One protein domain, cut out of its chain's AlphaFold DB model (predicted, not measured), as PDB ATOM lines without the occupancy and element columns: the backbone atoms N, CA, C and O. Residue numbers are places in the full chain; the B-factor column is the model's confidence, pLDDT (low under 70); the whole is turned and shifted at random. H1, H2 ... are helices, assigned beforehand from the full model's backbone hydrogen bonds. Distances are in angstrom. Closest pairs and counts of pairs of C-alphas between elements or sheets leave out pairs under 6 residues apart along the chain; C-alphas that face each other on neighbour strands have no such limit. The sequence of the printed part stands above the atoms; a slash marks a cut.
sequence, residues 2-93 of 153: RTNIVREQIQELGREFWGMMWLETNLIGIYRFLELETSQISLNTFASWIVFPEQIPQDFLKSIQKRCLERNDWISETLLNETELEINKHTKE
ATOM      1  N   ARG A   2     162.625  26.034  32.987       53.41
ATOM      2  CA  ARG A   2     163.392  25.206  32.020       53.41
ATOM      3  C   ARG A   2     164.267  24.108  32.652       53.41
ATOM      4  O   ARG A   2     164.364  23.028  32.093       53.41
ATOM      5  N   THR A   3     164.858  24.357  33.821       61.75
ATOM      6  CA  THR A   3     165.755  23.404  34.505       61.75
ATOM      7  C   THR A   3     165.039  22.147  35.008       61.75
ATOM      8  O   THR A   3     165.619  21.069  34.988       61.75
ATOM      9  N   ASN A   4     163.770  22.271  35.410       66.62
ATOM     10  CA  ASN A   4     162.980  21.131  35.887       66.62
ATOM     11  C   ASN A   4     162.608  20.190  34.735       66.62
ATOM     12  O   ASN A   4     162.731  18.984  34.887       66.62
ATOM     13  N   ILE A   5     162.280  20.749  33.564       71.00
ATOM     14  CA  ILE A   5     161.945  19.975  32.359       71.00
ATOM     15  C   ILE A   5     163.144  19.132  31.905       71.00
ATOM     16  O   ILE A   5     162.991  17.955  31.607       71.00
ATOM     17  N   VAL A   6     164.354  19.704  31.897       75.25
ATOM     18  CA  VAL A   6     165.567  18.958  31.511       75.25
ATOM     19  C   VAL A   6     165.853  17.822  32.496       75.25
ATOM     20  O   VAL A   6     166.217  16.725  32.082       75.25
ATOM     21  N   ARG A   7     165.655  18.053  33.799       80.25
ATOM     22  CA  ARG A   7     165.838  17.018  34.824       80.25
ATOM     23  C   ARG A   7     164.835  15.874  34.666       80.25
ATOM     24  O   ARG A   7     165.233  14.718  34.738       80.25
ATOM     25  N   GLU A   8     163.564  16.189  34.434       83.62
ATOM     26  CA  GLU A   8     162.518  15.191  34.177       83.62
ATOM     27  C   GLU A   8     162.848  14.355  32.936       83.62
ATOM     28  O   GLU A   8     162.843  13.131  33.006       83.62
ATOM     29  N   GLN A   9     163.261  15.003  31.846       86.12
ATOM     30  CA  GLN A   9     163.665  14.342  30.602       86.12
ATOM     31  C   GLN A   9     164.863  13.393  30.767       86.12
ATOM     32  O   GLN A   9     164.900  12.322  30.163       86.12
ATOM     33  N   ILE A  10     165.853  13.774  31.576       89.62
ATOM     34  CA  ILE A  10     167.009  12.926  31.901       89.62
ATOM     35  C   ILE A  10     166.563  11.708  32.720       89.62
ATOM     36  O   ILE A  10     166.996  10.587  32.451       89.62
ATOM     37  N   GLN A  11     165.672  11.904  33.694       88.00
ATOM     38  CA  GLN A  11     165.137  10.812  34.509       88.00
ATOM     39  C   GLN A  11     164.264   9.853  33.694       88.00
ATOM     40  O   GLN A  11     164.346   8.640  33.884       88.00
ATOM     41  N   GLU A  12     163.437  10.378  32.790       90.00
ATOM     42  CA  GLU A  12     162.659   9.582  31.842       90.00
ATOM     43  C   GLU A  12     163.577   8.746  30.959       90.00
ATOM     44  O   GLU A  12     163.401   7.533  30.898       90.00
ATOM     45  N   LEU A  13     164.616   9.354  30.380       93.31
ATOM     46  CA  LEU A  13     165.598   8.632  29.578       93.31
ATOM     47  C   LEU A  13     166.323   7.542  30.387       93.31
ATOM     48  O   LEU A  13     166.534   6.438  29.894       93.31
ATOM     49  N   GLY A  14     166.664   7.813  31.648       93.44
ATOM     50  CA  GLY A  14     167.262   6.812  32.532       93.44
ATOM     51  C   GLY A  14     166.347   5.619  32.808       93.44
ATOM     52  O   GLY A  14     166.829   4.485  32.876       93.44
ATOM     53  N   ARG A  15     165.040   5.848  32.979       92.12
ATOM     54  CA  ARG A  15     164.047   4.770  33.131       92.12
ATOM     55  C   ARG A  15     163.843   4.010  31.826       92.12
ATOM     56  O   ARG A  15     163.715   2.792  31.854       92.12
ATOM     57  N   GLU A  16     163.868   4.719  30.707       93.06
ATOM     58  CA  GLU A  16     163.753   4.149  29.369       93.06
ATOM     59  C   GLU A  16     164.910   3.184  29.073       93.06
ATOM     60  O   GLU A  16     164.695   2.038  28.684       93.06
ATOM     61  N   PHE A  17     166.148   3.595  29.358       94.75
ATOM     62  CA  PHE A  17     167.317   2.721  29.260       94.75
ATOM     63  C   PHE A  17     167.235   1.504  30.173       94.75
ATOM     64  O   PHE A  17     167.596   0.402  29.758       94.75
ATOM     65  N   TRP A  18     166.743   1.684  31.398       93.88
ATOM     66  CA  TRP A  18     166.532   0.567  32.312       93.88
ATOM     67  C   TRP A  18     165.509  -0.432  31.766       93.88
ATOM     68  O   TRP A  18     165.786  -1.631  31.749       93.88
ATOM     69  N   GLY A  19     164.377   0.058  31.253       92.06
ATOM     70  CA  GLY A  19     163.351  -0.760  30.606       92.06
ATOM     71  C   GLY A  19     163.906  -1.545  29.421       92.06
ATOM     72  O   GLY A  19     163.776  -2.769  29.389       92.06
ATOM     73  N   MET A  20     164.615  -0.874  28.509       92.19
ATOM     74  CA  MET A  20     165.247  -1.520  27.355       92.19
ATOM     75  C   MET A  20     166.233  -2.622  27.769       92.19
ATOM     76  O   MET A  20     166.169  -3.733  27.250       92.19
ATOM     77  N   MET A  21     167.125  -2.339  28.725       92.19
ATOM     78  CA  MET A  21     168.138  -3.292  29.208       92.19
ATOM     79  C   MET A  21     167.541  -4.510  29.927       92.19
ATOM     80  O   MET A  21     168.191  -5.563  30.017       92.19
ATOM     81  N   TRP A  22     166.351  -4.347  30.508       89.06
ATOM     82  CA  TRP A  22     165.667  -5.386  31.268       89.06
ATOM     83  C   TRP A  22     164.744  -6.245  30.400       89.06
ATOM     84  O   TRP A  22     164.694  -7.457  30.596       89.06
ATOM     85  N   LEU A  23     164.030  -5.631  29.452       88.25
ATOM     86  CA  LEU A  23     162.919  -6.265  28.737       88.25
ATOM     87  C   LEU A  23     163.167  -6.478  27.243       88.25
ATOM     88  O   LEU A  23     162.570  -7.385  26.671       88.25
ATOM     89  N   GLU A  24     164.002  -5.657  26.606       87.75
ATOM     90  CA  GLU A  24     164.041  -5.582  25.139       87.75
ATOM     91  C   GLU A  24     165.368  -6.070  24.552       87.75
ATOM     92  O   GLU A  24     165.378  -6.784  23.552       87.75
ATOM     93  N   THR A  25     166.506  -5.685  25.137       90.75
ATOM     94  CA  THR A  25     167.828  -5.980  24.564       90.75
ATOM     95  C   THR A  25     168.968  -5.865  25.592       90.75
ATOM     96  O   THR A  25     168.757  -5.703  26.794       90.75
ATOM     97  N   ASN A  26     170.209  -5.998  25.126       92.44
ATOM     98  CA  ASN A  26     171.431  -5.771  25.893       92.44
ATOM     99  C   ASN A  26     172.095  -4.434  25.519       92.44
ATOM    100  O   ASN A  26     171.690  -3.768  24.566       92.44
ATOM    101  N   LEU A  27     173.144  -4.055  26.257       94.19
ATOM    102  CA  LEU A  27     173.826  -2.767  26.088       94.19
ATOM    103  C   LEU A  27     174.287  -2.522  24.643       94.19
ATOM    104  O   LEU A  27     174.146  -1.413  24.133       94.19
ATOM    105  N   ILE A  28     174.812  -3.559  23.982       93.62
ATOM    106  CA  ILE A  28     175.316  -3.460  22.607       93.62
ATOM    107  C   ILE A  28     174.184  -3.250  21.620       93.62
ATOM    108  O   ILE A  28     174.330  -2.457  20.693       93.62
ATOM    109  N   GLY A  29     173.051  -3.918  21.831       92.31
ATOM    110  CA  GLY A  29     171.854  -3.657  21.052       92.31
ATOM    111  C   GLY A  29     171.532  -2.166  21.070       92.31
ATOM    112  O   GLY A  29     171.448  -1.551  20.007       92.31
ATOM    113  N   ILE A  30     171.395  -1.572  22.263       93.56
ATOM    114  CA  ILE A  30     171.018  -0.151  22.395       93.56
ATOM    115  C   ILE A  30     172.085   0.743  21.752       93.56
ATOM    116  O   ILE A  30     171.767   1.674  21.015       93.56
ATOM    117  N   TYR A  31     173.359   0.433  21.985       93.94
ATOM    118  CA  TYR A  31     174.494   1.162  21.426       93.94
ATOM    119  C   TYR A  31     174.473   1.196  19.886       93.94
ATOM    120  O   TYR A  31     174.670   2.255  19.283       93.94
ATOM    121  N   ARG A  32     174.163   0.059  19.248       90.94
ATOM    122  CA  ARG A  32     174.026  -0.061  17.788       90.94
ATOM    123  C   ARG A  32     172.769   0.616  17.263       90.94
ATOM    124  O   ARG A  32     172.841   1.297  16.247       90.94
ATOM    125  N   PHE A  33     171.642   0.482  17.958       91.75
ATOM    126  CA  PHE A  33     170.392   1.167  17.613       91.75
ATOM    127  C   PHE A  33     170.540   2.689  17.587       91.75
ATOM    128  O   PHE A  33     170.017   3.371  16.704       91.75
ATOM    129  N   LEU A  34     171.294   3.228  18.540       92.50
ATOM    130  CA  LEU A  34     171.607   4.649  18.595       92.50
ATOM    131  C   LEU A  34     172.702   5.068  17.595       92.50
ATOM    132  O   LEU A  34     172.973   6.261  17.479       92.50
ATOM    133  N   GLU A  35     173.306   4.117  16.870       90.81
ATOM    134  CA  GLU A  35     174.395   4.320  15.904       90.81
ATOM    135  C   GLU A  35     175.598   5.079  16.491       90.81
ATOM    136  O   GLU A  35     176.282   5.842  15.806       90.81
ATOM    137  N   LEU A  36     175.890   4.864  17.777       91.75
ATOM    138  CA  LEU A  36     176.885   5.654  18.512       91.75
ATOM    139  C   LEU A  36     178.328   5.420  18.045       91.75
ATOM    140  O   LEU A  36     179.158   6.323  18.171       91.75
ATOM    141  N   GLU A  37     178.606   4.274  17.412       86.56
ATOM    142  CA  GLU A  37     179.891   3.994  16.754       86.56
ATOM    143  C   GLU A  37     180.226   5.051  15.694       86.56
ATOM    144  O   GLU A  37     181.364   5.513  15.605       86.56
ATOM    145  N   THR A  38     179.222   5.497  14.931       89.06
ATOM    146  CA  THR A  38     179.404   6.510  13.877       89.06
ATOM    147  C   THR A  38     179.775   7.879  14.448       89.06
ATOM    148  O   THR A  38     180.393   8.696  13.771       89.06
ATOM    149  N   SER A  39     179.434   8.107  15.718       88.12
ATOM    150  CA  SER A  39     179.699   9.338  16.460       88.12
ATOM    151  C   SER A  39     180.977   9.276  17.306       88.12
ATOM    152  O   SER A  39     181.200  10.164  18.125       88.12
ATOM    153  N   GLN A  40     181.813   8.241  17.132       89.69
ATOM    154  CA  GLN A  40     183.061   8.027  17.884       89.69
ATOM    155  C   GLN A  40     182.876   7.952  19.412       89.69
ATOM    156  O   GLN A  40     183.816   8.181  20.174       89.69
ATOM    157  N   ILE A  41     181.674   7.615  19.883       94.50
ATOM    158  CA  ILE A  41     181.411   7.409  21.307       94.50
ATOM    159  C   ILE A  41     181.799   5.981  21.652       94.50
ATOM    160  O   ILE A  41     181.279   5.055  21.054       94.50
ATOM    161  N   SER A  42     182.698   5.785  22.616       95.38
ATOM    162  CA  SER A  42     183.080   4.432  23.027       95.38
ATOM    163  C   SER A  42     181.949   3.721  23.778       95.38
ATOM    164  O   SER A  42     181.144   4.358  24.464       95.38
ATOM    165  N   LEU A  43     181.947   2.386  23.746       94.56
ATOM    166  CA  LEU A  43     181.003   1.581  24.521       94.56
ATOM    167  C   LEU A  43     181.080   1.870  26.030       94.56
ATOM    168  O   LEU A  43     180.048   1.940  26.685       94.56
ATOM    169  N   ASN A  44     182.279   2.088  26.581       95.19
ATOM    170  CA  ASN A  44     182.454   2.431  27.997       95.19
ATOM    171  C   ASN A  44     181.829   3.791  28.338       95.19
ATOM    172  O   ASN A  44     181.190   3.946  29.376       95.19
ATOM    173  N   THR A  45     181.976   4.775  27.445       96.31
ATOM    174  CA  THR A  45     181.310   6.076  27.588       96.31
ATOM    175  C   THR A  45     179.796   5.898  27.593       96.31
ATOM    176  O   THR A  45     179.114   6.450  28.452       96.31
ATOM    177  N   PHE A  46     179.274   5.082  26.678       96.75
ATOM    178  CA  PHE A  46     177.846   4.810  26.611       96.75
ATOM    179  C   PHE A  46     177.325   4.025  27.824       96.75
ATOM    180  O   PHE A  46     176.271   4.363  28.351       96.75
ATOM    181  N   ALA A  47     178.077   3.045  28.329       97.25
ATOM    182  CA  ALA A  47     177.763   2.343  29.573       97.25
ATOM    183  C   ALA A  47     177.611   3.330  30.743       97.25
ATOM    184  O   ALA A  47     176.644   3.255  31.500       97.25
ATOM    185  N   SER A  48     178.513   4.314  30.837       96.44
ATOM    186  CA  SER A  48     178.417   5.389  31.828       96.44
ATOM    187  C   SER A  48     177.168   6.246  31.629       96.44
ATOM    188  O   SER A  48     176.471   6.529  32.595       96.44
ATOM    189  N   TRP A  49     176.832   6.617  30.389       96.62
ATOM    190  CA  TRP A  49     175.620   7.390  30.075       96.62
ATOM    191  C   TRP A  49     174.325   6.643  30.382       96.62
ATOM    192  O   TRP A  49     173.344   7.254  30.791       96.62
ATOM    193  N   ILE A  50     174.312   5.325  30.201       96.56
ATOM    194  CA  ILE A  50     173.171   4.480  30.548       96.56
ATOM    195  C   ILE A  50     172.912   4.547  32.060       96.56
ATOM    196  O   ILE A  50     171.773   4.743  32.486       96.56
ATOM    197  N   VAL A  51     173.967   4.441  32.876       96.94
ATOM    198  CA  VAL A  51     173.866   4.546  34.341       96.94
ATOM    199  C   VAL A  51     173.585   5.991  34.775       96.94
ATOM    200  O   VAL A  51     172.731   6.218  35.631       96.94
ATOM    201  N   PHE A  52     174.230   6.973  34.149       96.56
ATOM    202  CA  PHE A  52     174.144   8.400  34.468       96.56
ATOM    203  C   PHE A  52     173.811   9.236  33.222       96.56
ATOM    204  O   PHE A  52     174.702   9.867  32.638       96.56
ATOM    205  N   PRO A  53     172.533   9.297  32.805       95.75
ATOM    206  CA  PRO A  53     172.129  10.093  31.647       95.75
ATOM    207  C   PRO A  53     172.424  11.592  31.803       95.75
ATOM    208  O   PRO A  53     172.497  12.318  30.815       95.75
ATOM    209  N   GLU A  54     172.661  12.059  33.031       94.75
ATOM    210  CA  GLU A  54     173.136  13.404  33.362       94.75
ATOM    211  C   GLU A  54     174.463  13.766  32.678       94.75
ATOM    212  O   GLU A  54     174.737  14.943  32.446       94.75
ATOM    213  N   GLN A  55     175.282  12.764  32.346       94.81
ATOM    214  CA  GLN A  55     176.583  12.940  31.700       94.81
ATOM    215  C   GLN A  55     176.489  13.048  30.171       94.81
ATOM    216  O   GLN A  55     177.502  13.295  29.514       94.81
ATOM    217  N   ILE A  56     175.302  12.853  29.586       94.25
ATOM    218  CA  ILE A  56     175.107  12.938  28.138       94.25
ATOM    219  C   ILE A  56     175.214  14.411  27.707       94.25
ATOM    220  O   ILE A  56     174.444  15.251  28.185       94.25
ATOM    221  N   PRO A  57     176.117  14.758  26.770       91.94
ATOM    222  CA  PRO A  57     176.184  16.111  26.239       91.94
ATOM    223  C   PRO A  57     174.866  16.500  25.563       91.94
ATOM    224  O   PRO A  57     174.228  15.684  24.897       91.94
ATOM    225  N   GLN A  58     174.474  17.769  25.685       88.19
ATOM    226  CA  GLN A  58     173.177  18.260  25.196       88.19
ATOM    227  C   GLN A  58     172.926  17.982  23.704       88.19
ATOM    228  O   GLN A  58     171.785  17.718  23.316       88.19
ATOM    229  N   ASP A  59     173.979  17.990  22.885       87.19
ATOM    230  CA  ASP A  59     173.891  17.712  21.448       87.19
ATOM    231  C   ASP A  59     173.518  16.248  21.159       87.19
ATOM    232  O   ASP A  59     172.738  15.971  20.249       87.19
ATOM    233  N   PHE A  60     173.999  15.310  21.983       90.94
ATOM    234  CA  PHE A  60     173.635  13.896  21.891       90.94
ATOM    235  C   PHE A  60     172.274  13.614  22.517       90.94
ATOM    236  O   PHE A  60     171.507  12.824  21.971       90.94
ATOM    237  N   LEU A  61     171.949  14.284  23.626       90.88
ATOM    238  CA  LEU A  61     170.741  14.022  24.406       90.88
ATOM    239  C   LEU A  61     169.472  14.092  23.549       90.88
ATOM    240  O   LEU A  61     168.671  13.159  23.554       90.88
ATOM    241  N   LYS A  62     169.318  15.156  22.751       88.81
ATOM    242  CA  LYS A  62     168.145  15.323  21.876       88.81
ATOM    243  C   LYS A  62     168.070  14.256  20.785       88.81
ATOM    244  O   LYS A  62     166.979  13.796  20.461       88.81
ATOM    245  N   SER A  63     169.214  13.883  20.212       91.06
ATOM    246  CA  SER A  63     169.290  12.850  19.173       91.06
ATOM    247  C   SER A  63     168.890  11.482  19.729       91.06
ATOM    248  O   SER A  63     168.046  10.796  19.154       91.06
ATOM    249  N   ILE A  64     169.433  11.129  20.897       93.25
ATOM    250  CA  ILE A  64     169.127   9.884  21.603       93.25
ATOM    251  C   ILE A  64     167.640   9.826  21.952       93.25
ATOM    252  O   ILE A  64     166.972   8.858  21.604       93.25
ATOM    253  N   GLN A  65     167.099  10.880  22.569       91.12
ATOM    254  CA  GLN A  65     165.679  10.949  22.923       91.12
ATOM    255  C   GLN A  65     164.779  10.782  21.705       91.12
ATOM    256  O   GLN A  65     163.821  10.014  21.749       91.12
ATOM    257  N   LYS A  66     165.102  11.466  20.602       90.19
ATOM    258  CA  LYS A  66     164.349  11.340  19.358       90.19
ATOM    259  C   LYS A  66     164.345   9.893  18.857       90.19
ATOM    260  O   LYS A  66     163.274   9.372  18.574       90.19
ATOM    261  N   ARG A  67     165.509   9.232  18.808       90.50
ATOM    262  CA  ARG A  67     165.590   7.819  18.402       90.50
ATOM    263  C   ARG A  67     164.779   6.913  19.324       90.50
ATOM    264  O   ARG A  67     164.041   6.074  18.828       90.50
ATOM    265  N   CYS A  68     164.867   7.099  20.641       90.38
ATOM    266  CA  CYS A  68     164.075   6.319  21.595       90.38
ATOM    267  C   CYS A  68     162.561   6.498  21.390       90.38
ATOM    268  O   CYS A  68     161.830   5.522  21.472       90.38
ATOM    269  N   LEU A  69     162.090   7.710  21.073       87.56
ATOM    270  CA  LEU A  69     160.671   7.974  20.788       87.56
ATOM    271  C   LEU A  69     160.201   7.375  19.455       87.56
ATOM    272  O   LEU A  69     159.032   7.037  19.307       87.56
ATOM    273  N   GLU A  70     161.103   7.253  18.484       88.50
ATOM    274  CA  GLU A  70     160.837   6.652  17.172       88.50
ATOM    275  C   GLU A  70     161.033   5.119  17.176       88.50
ATOM    276  O   GLU A  70     160.907   4.476  16.130       88.50
ATOM    277  N   ARG A  71     161.321   4.518  18.344       84.88
ATOM    278  CA  ARG A  71     161.516   3.073  18.520       84.88
ATOM    279  C   ARG A  71     160.186   2.328  18.354       84.88
ATOM    280  O   ARG A  71     159.440   2.162  19.310       84.88
ATOM    281  N   ASN A  72     159.913   1.832  17.148       74.75
ATOM    282  CA  ASN A  72     158.824   0.885  16.888       74.75
ATOM    283  C   ASN A  72     159.392  -0.534  16.722       74.75
ATOM    284  O   ASN A  72     160.237  -0.746  15.854       74.75
ATOM    285  N   ASP A  73     158.931  -1.478  17.551       65.44
ATOM    286  CA  ASP A  73     159.180  -2.932  17.466       65.44
ATOM    287  C   ASP A  73     160.648  -3.366  17.276       65.44
ATOM    288  O   ASP A  73     160.945  -4.399  16.671       65.44
ATOM    289  N   TRP A  74     161.601  -2.591  17.800       67.31
ATOM    290  CA  TRP A  74     163.018  -2.931  17.703       67.31
ATOM    291  C   TRP A  74     163.433  -3.843  18.863       67.31
ATOM    292  O   TRP A  74     163.710  -3.390  19.968       67.31
ATOM    293  N   ILE A  75     163.496  -5.145  18.586       66.00
ATOM    294  CA  ILE A  75     164.145  -6.144  19.442       66.00
ATOM    295  C   ILE A  75     165.363  -6.655  18.680       66.00
ATOM    296  O   ILE A  75     165.241  -7.236  17.602       66.00
ATOM    297  N   SER A  76     166.555  -6.430  19.229       68.12
ATOM    298  CA  SER A  76     167.795  -6.957  18.663       68.12
ATOM    299  C   SER A  76     168.485  -7.854  19.677       68.12
ATOM    300  O   SER A  76     169.004  -7.383  20.690       68.12
ATOM    301  N   GLU A  77     168.532  -9.149  19.383       66.38
ATOM    302  CA  GLU A  77     169.446 -10.063  20.057       66.38
ATOM    303  C   GLU A  77     170.830  -9.907  19.428       66.38
ATOM    304  O   GLU A  77     171.113 -10.399  18.337       66.38
ATOM    305  N   THR A  78     171.699  -9.167  20.110       80.38
ATOM    306  CA  THR A  78     173.099  -9.043  19.706       80.38
ATOM    307  C   THR A  78     173.959  -9.997  20.525       80.38
ATOM    308  O   THR A  78     173.962  -9.927  21.754       80.38
ATOM    309  N   LEU A  79     174.710 -10.869  19.847       83.94
ATOM    310  CA  LEU A  79     175.727 -11.701  20.491       83.94
ATOM    311  C   LEU A  79     176.849 -10.815  21.040       83.94
ATOM    312  O   LEU A  79     177.356  -9.950  20.328       83.94
ATOM    313  N   LEU A  80     177.210 -11.054  22.298       86.31
ATOM    314  CA  LEU A  80     178.247 -10.322  23.017       86.31
ATOM    315  C   LEU A  80     179.550 -11.118  22.987       86.31
ATOM    316  O   LEU A  80     179.543 -12.315  23.283       86.31
ATOM    317  N   ASN A  81     180.664 -10.456  22.688       92.25
ATOM    318  CA  ASN A  81     181.975 -11.003  23.025       92.25
ATOM    319  C   ASN A  81     182.230 -10.913  24.546       92.25
ATOM    320  O   ASN A  81     181.437 -10.334  25.289       92.25
ATOM    321  N   GLU A  82     183.326 -11.503  25.028       93.31
ATOM    322  CA  GLU A  82     183.625 -11.572  26.467       93.31
ATOM    323  C   GLU A  82     183.711 -10.187  27.126       93.31
ATOM    324  O   GLU A  82     183.095  -9.961  28.168       93.31
ATOM    325  N   THR A  83     184.402  -9.240  26.489       92.69
ATOM    326  CA  THR A  83     184.539  -7.866  26.989       92.69
ATOM    327  C   THR A  83     183.194  -7.139  27.011       92.69
ATOM    328  O   THR A  83     182.847  -6.484  27.993       92.69
ATOM    329  N   GLU A  84     182.395  -7.269  25.955       94.44
ATOM    330  CA  GLU A  84     181.059  -6.666  25.880       94.44
ATOM    331  C   GLU A  84     180.104  -7.264  26.918       94.44
ATOM    332  O   GLU A  84     179.290  -6.549  27.506       94.44
ATOM    333  N   LEU A  85     180.211  -8.571  27.166       94.44
ATOM    334  CA  LEU A  85     179.429  -9.270  28.177       94.44
ATOM    335  C   LEU A  85     179.747  -8.751  29.579       94.44
ATOM    336  O   LEU A  85     178.824  -8.539  30.367       94.44
ATOM    337  N   GLU A  86     181.025  -8.543  29.882       95.56
ATOM    338  CA  GLU A  86     181.477  -7.979  31.151       95.56
ATOM    339  C   GLU A  86     180.943  -6.554  31.349       95.56
ATOM    340  O   GLU A  86     180.259  -6.287  32.340       95.56
ATOM    341  N   ILE A  87     181.128  -5.669  30.363       96.06
ATOM    342  CA  ILE A  87     180.609  -4.291  30.418       96.06
ATOM    343  C   ILE A  87     179.085  -4.291  30.597       96.06
ATOM    344  O   ILE A  87     178.549  -3.549  31.423       96.06
ATOM    345  N   ASN A  88     178.366  -5.145  29.864       95.62
ATOM    346  CA  ASN A  88     176.917  -5.271  29.983       95.62
ATOM    347  C   ASN A  88     176.487  -5.743  31.384       95.62
ATOM    348  O   ASN A  88     175.537  -5.191  31.936       95.62
ATOM    349  N   LYS A  89     177.177  -6.726  31.982       95.62
ATOM    350  CA  LYS A  89     176.891  -7.201  33.350       95.62
ATOM    351  C   LYS A  89     177.111  -6.101  34.384       95.62
ATOM    352  O   LYS A  89     176.210  -5.837  35.176       95.62
ATOM    353  N   HIS A  90     178.256  -5.424  34.326       96.94
ATOM    354  CA  HIS A  90     178.583  -4.311  35.219       96.94
ATOM    355  C   HIS A  90     177.555  -3.184  35.105       96.94
ATOM    356  O   HIS A  90     177.028  -2.709  36.108       96.94
ATOM    357  N   THR A  91     177.176  -2.822  33.879       97.38
ATOM    358  CA  THR A  91     176.148  -1.802  33.626       97.38
ATOM    359  C   THR A  91     174.798  -2.203  34.223       97.38
ATOM    360  O   THR A  91     174.144  -1.382  34.863       97.38
ATOM    361  N   LYS A  92     174.379  -3.468  34.065       95.81
ATOM    362  CA  LYS A  92     173.130  -3.973  34.660       95.81
ATOM    363  C   LYS A  92     173.160  -3.934  36.182       95.81
ATOM    364  O   LYS A  92     172.168  -3.527  36.781       95.81
ATOM    365  N   GLU A  93     174.273  -4.321  36.798       96.62
ATOM    366  CA  GLU A  93     174.424  -4.251  38.251       96.62
ATOM    367  C   GLU A  93     174.332  -2.803  38.754       96.62
ATOM    368  O   GLU A  93     173.597  -2.528  39.698       96.62
TER     369      GLU A  93
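AT A GLANCE: This is residues 2 to 93 of the 153 residues of an uncharacterized protein of Bacillus sp. UMB0728 (UniProt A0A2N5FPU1). One long helix, H1, makes the longest axis; H4 packs on its residues 14 to 18, H6 lies side by side with H4, and H2 is set across both. A long loop joins H5, near H1, to H6. The printed part has 92 residues, with six named helices and no named strand; it is all helix and compact, with radius of gyration of the C-alphas 12.7 A and spans of 42 by 27 by 26 A.

HOW THE PARTS SIT: H1, residues 2 to 24, touches H4, residues 43 to 51, closest at C-alphas 17 and 50, 6.2 A, at a steep tilt of 68 degrees, only just short of perpendicular. H2, residues 27 to 33, touches H4 at C-alphas 31 and 46, 7.2 A. H3, residues 36 to 39, touches no helix. H4, the hub, touches H6, residues 82 to 93, at C-alphas 47 and 91, 6.0 A, at a shallow tilt of 13 degrees. H5, residues 58 to 69, has 6 of 8 O i to N i+4 pairs within hydrogen-bond range.

IN THESE COORDINATES: H1 runs 31.6 A from C-alpha 2 at (163.392, 25.206, 32.020) to C-alpha 24 at (164.041, -5.582, 25.139); H6 ends with C-alpha 93 at (174.424, -4.251, 38.251).

THE WHOLE: The printed part has no cut. Residues 2 to 4 and 73 to 77 are under pLDDT 70.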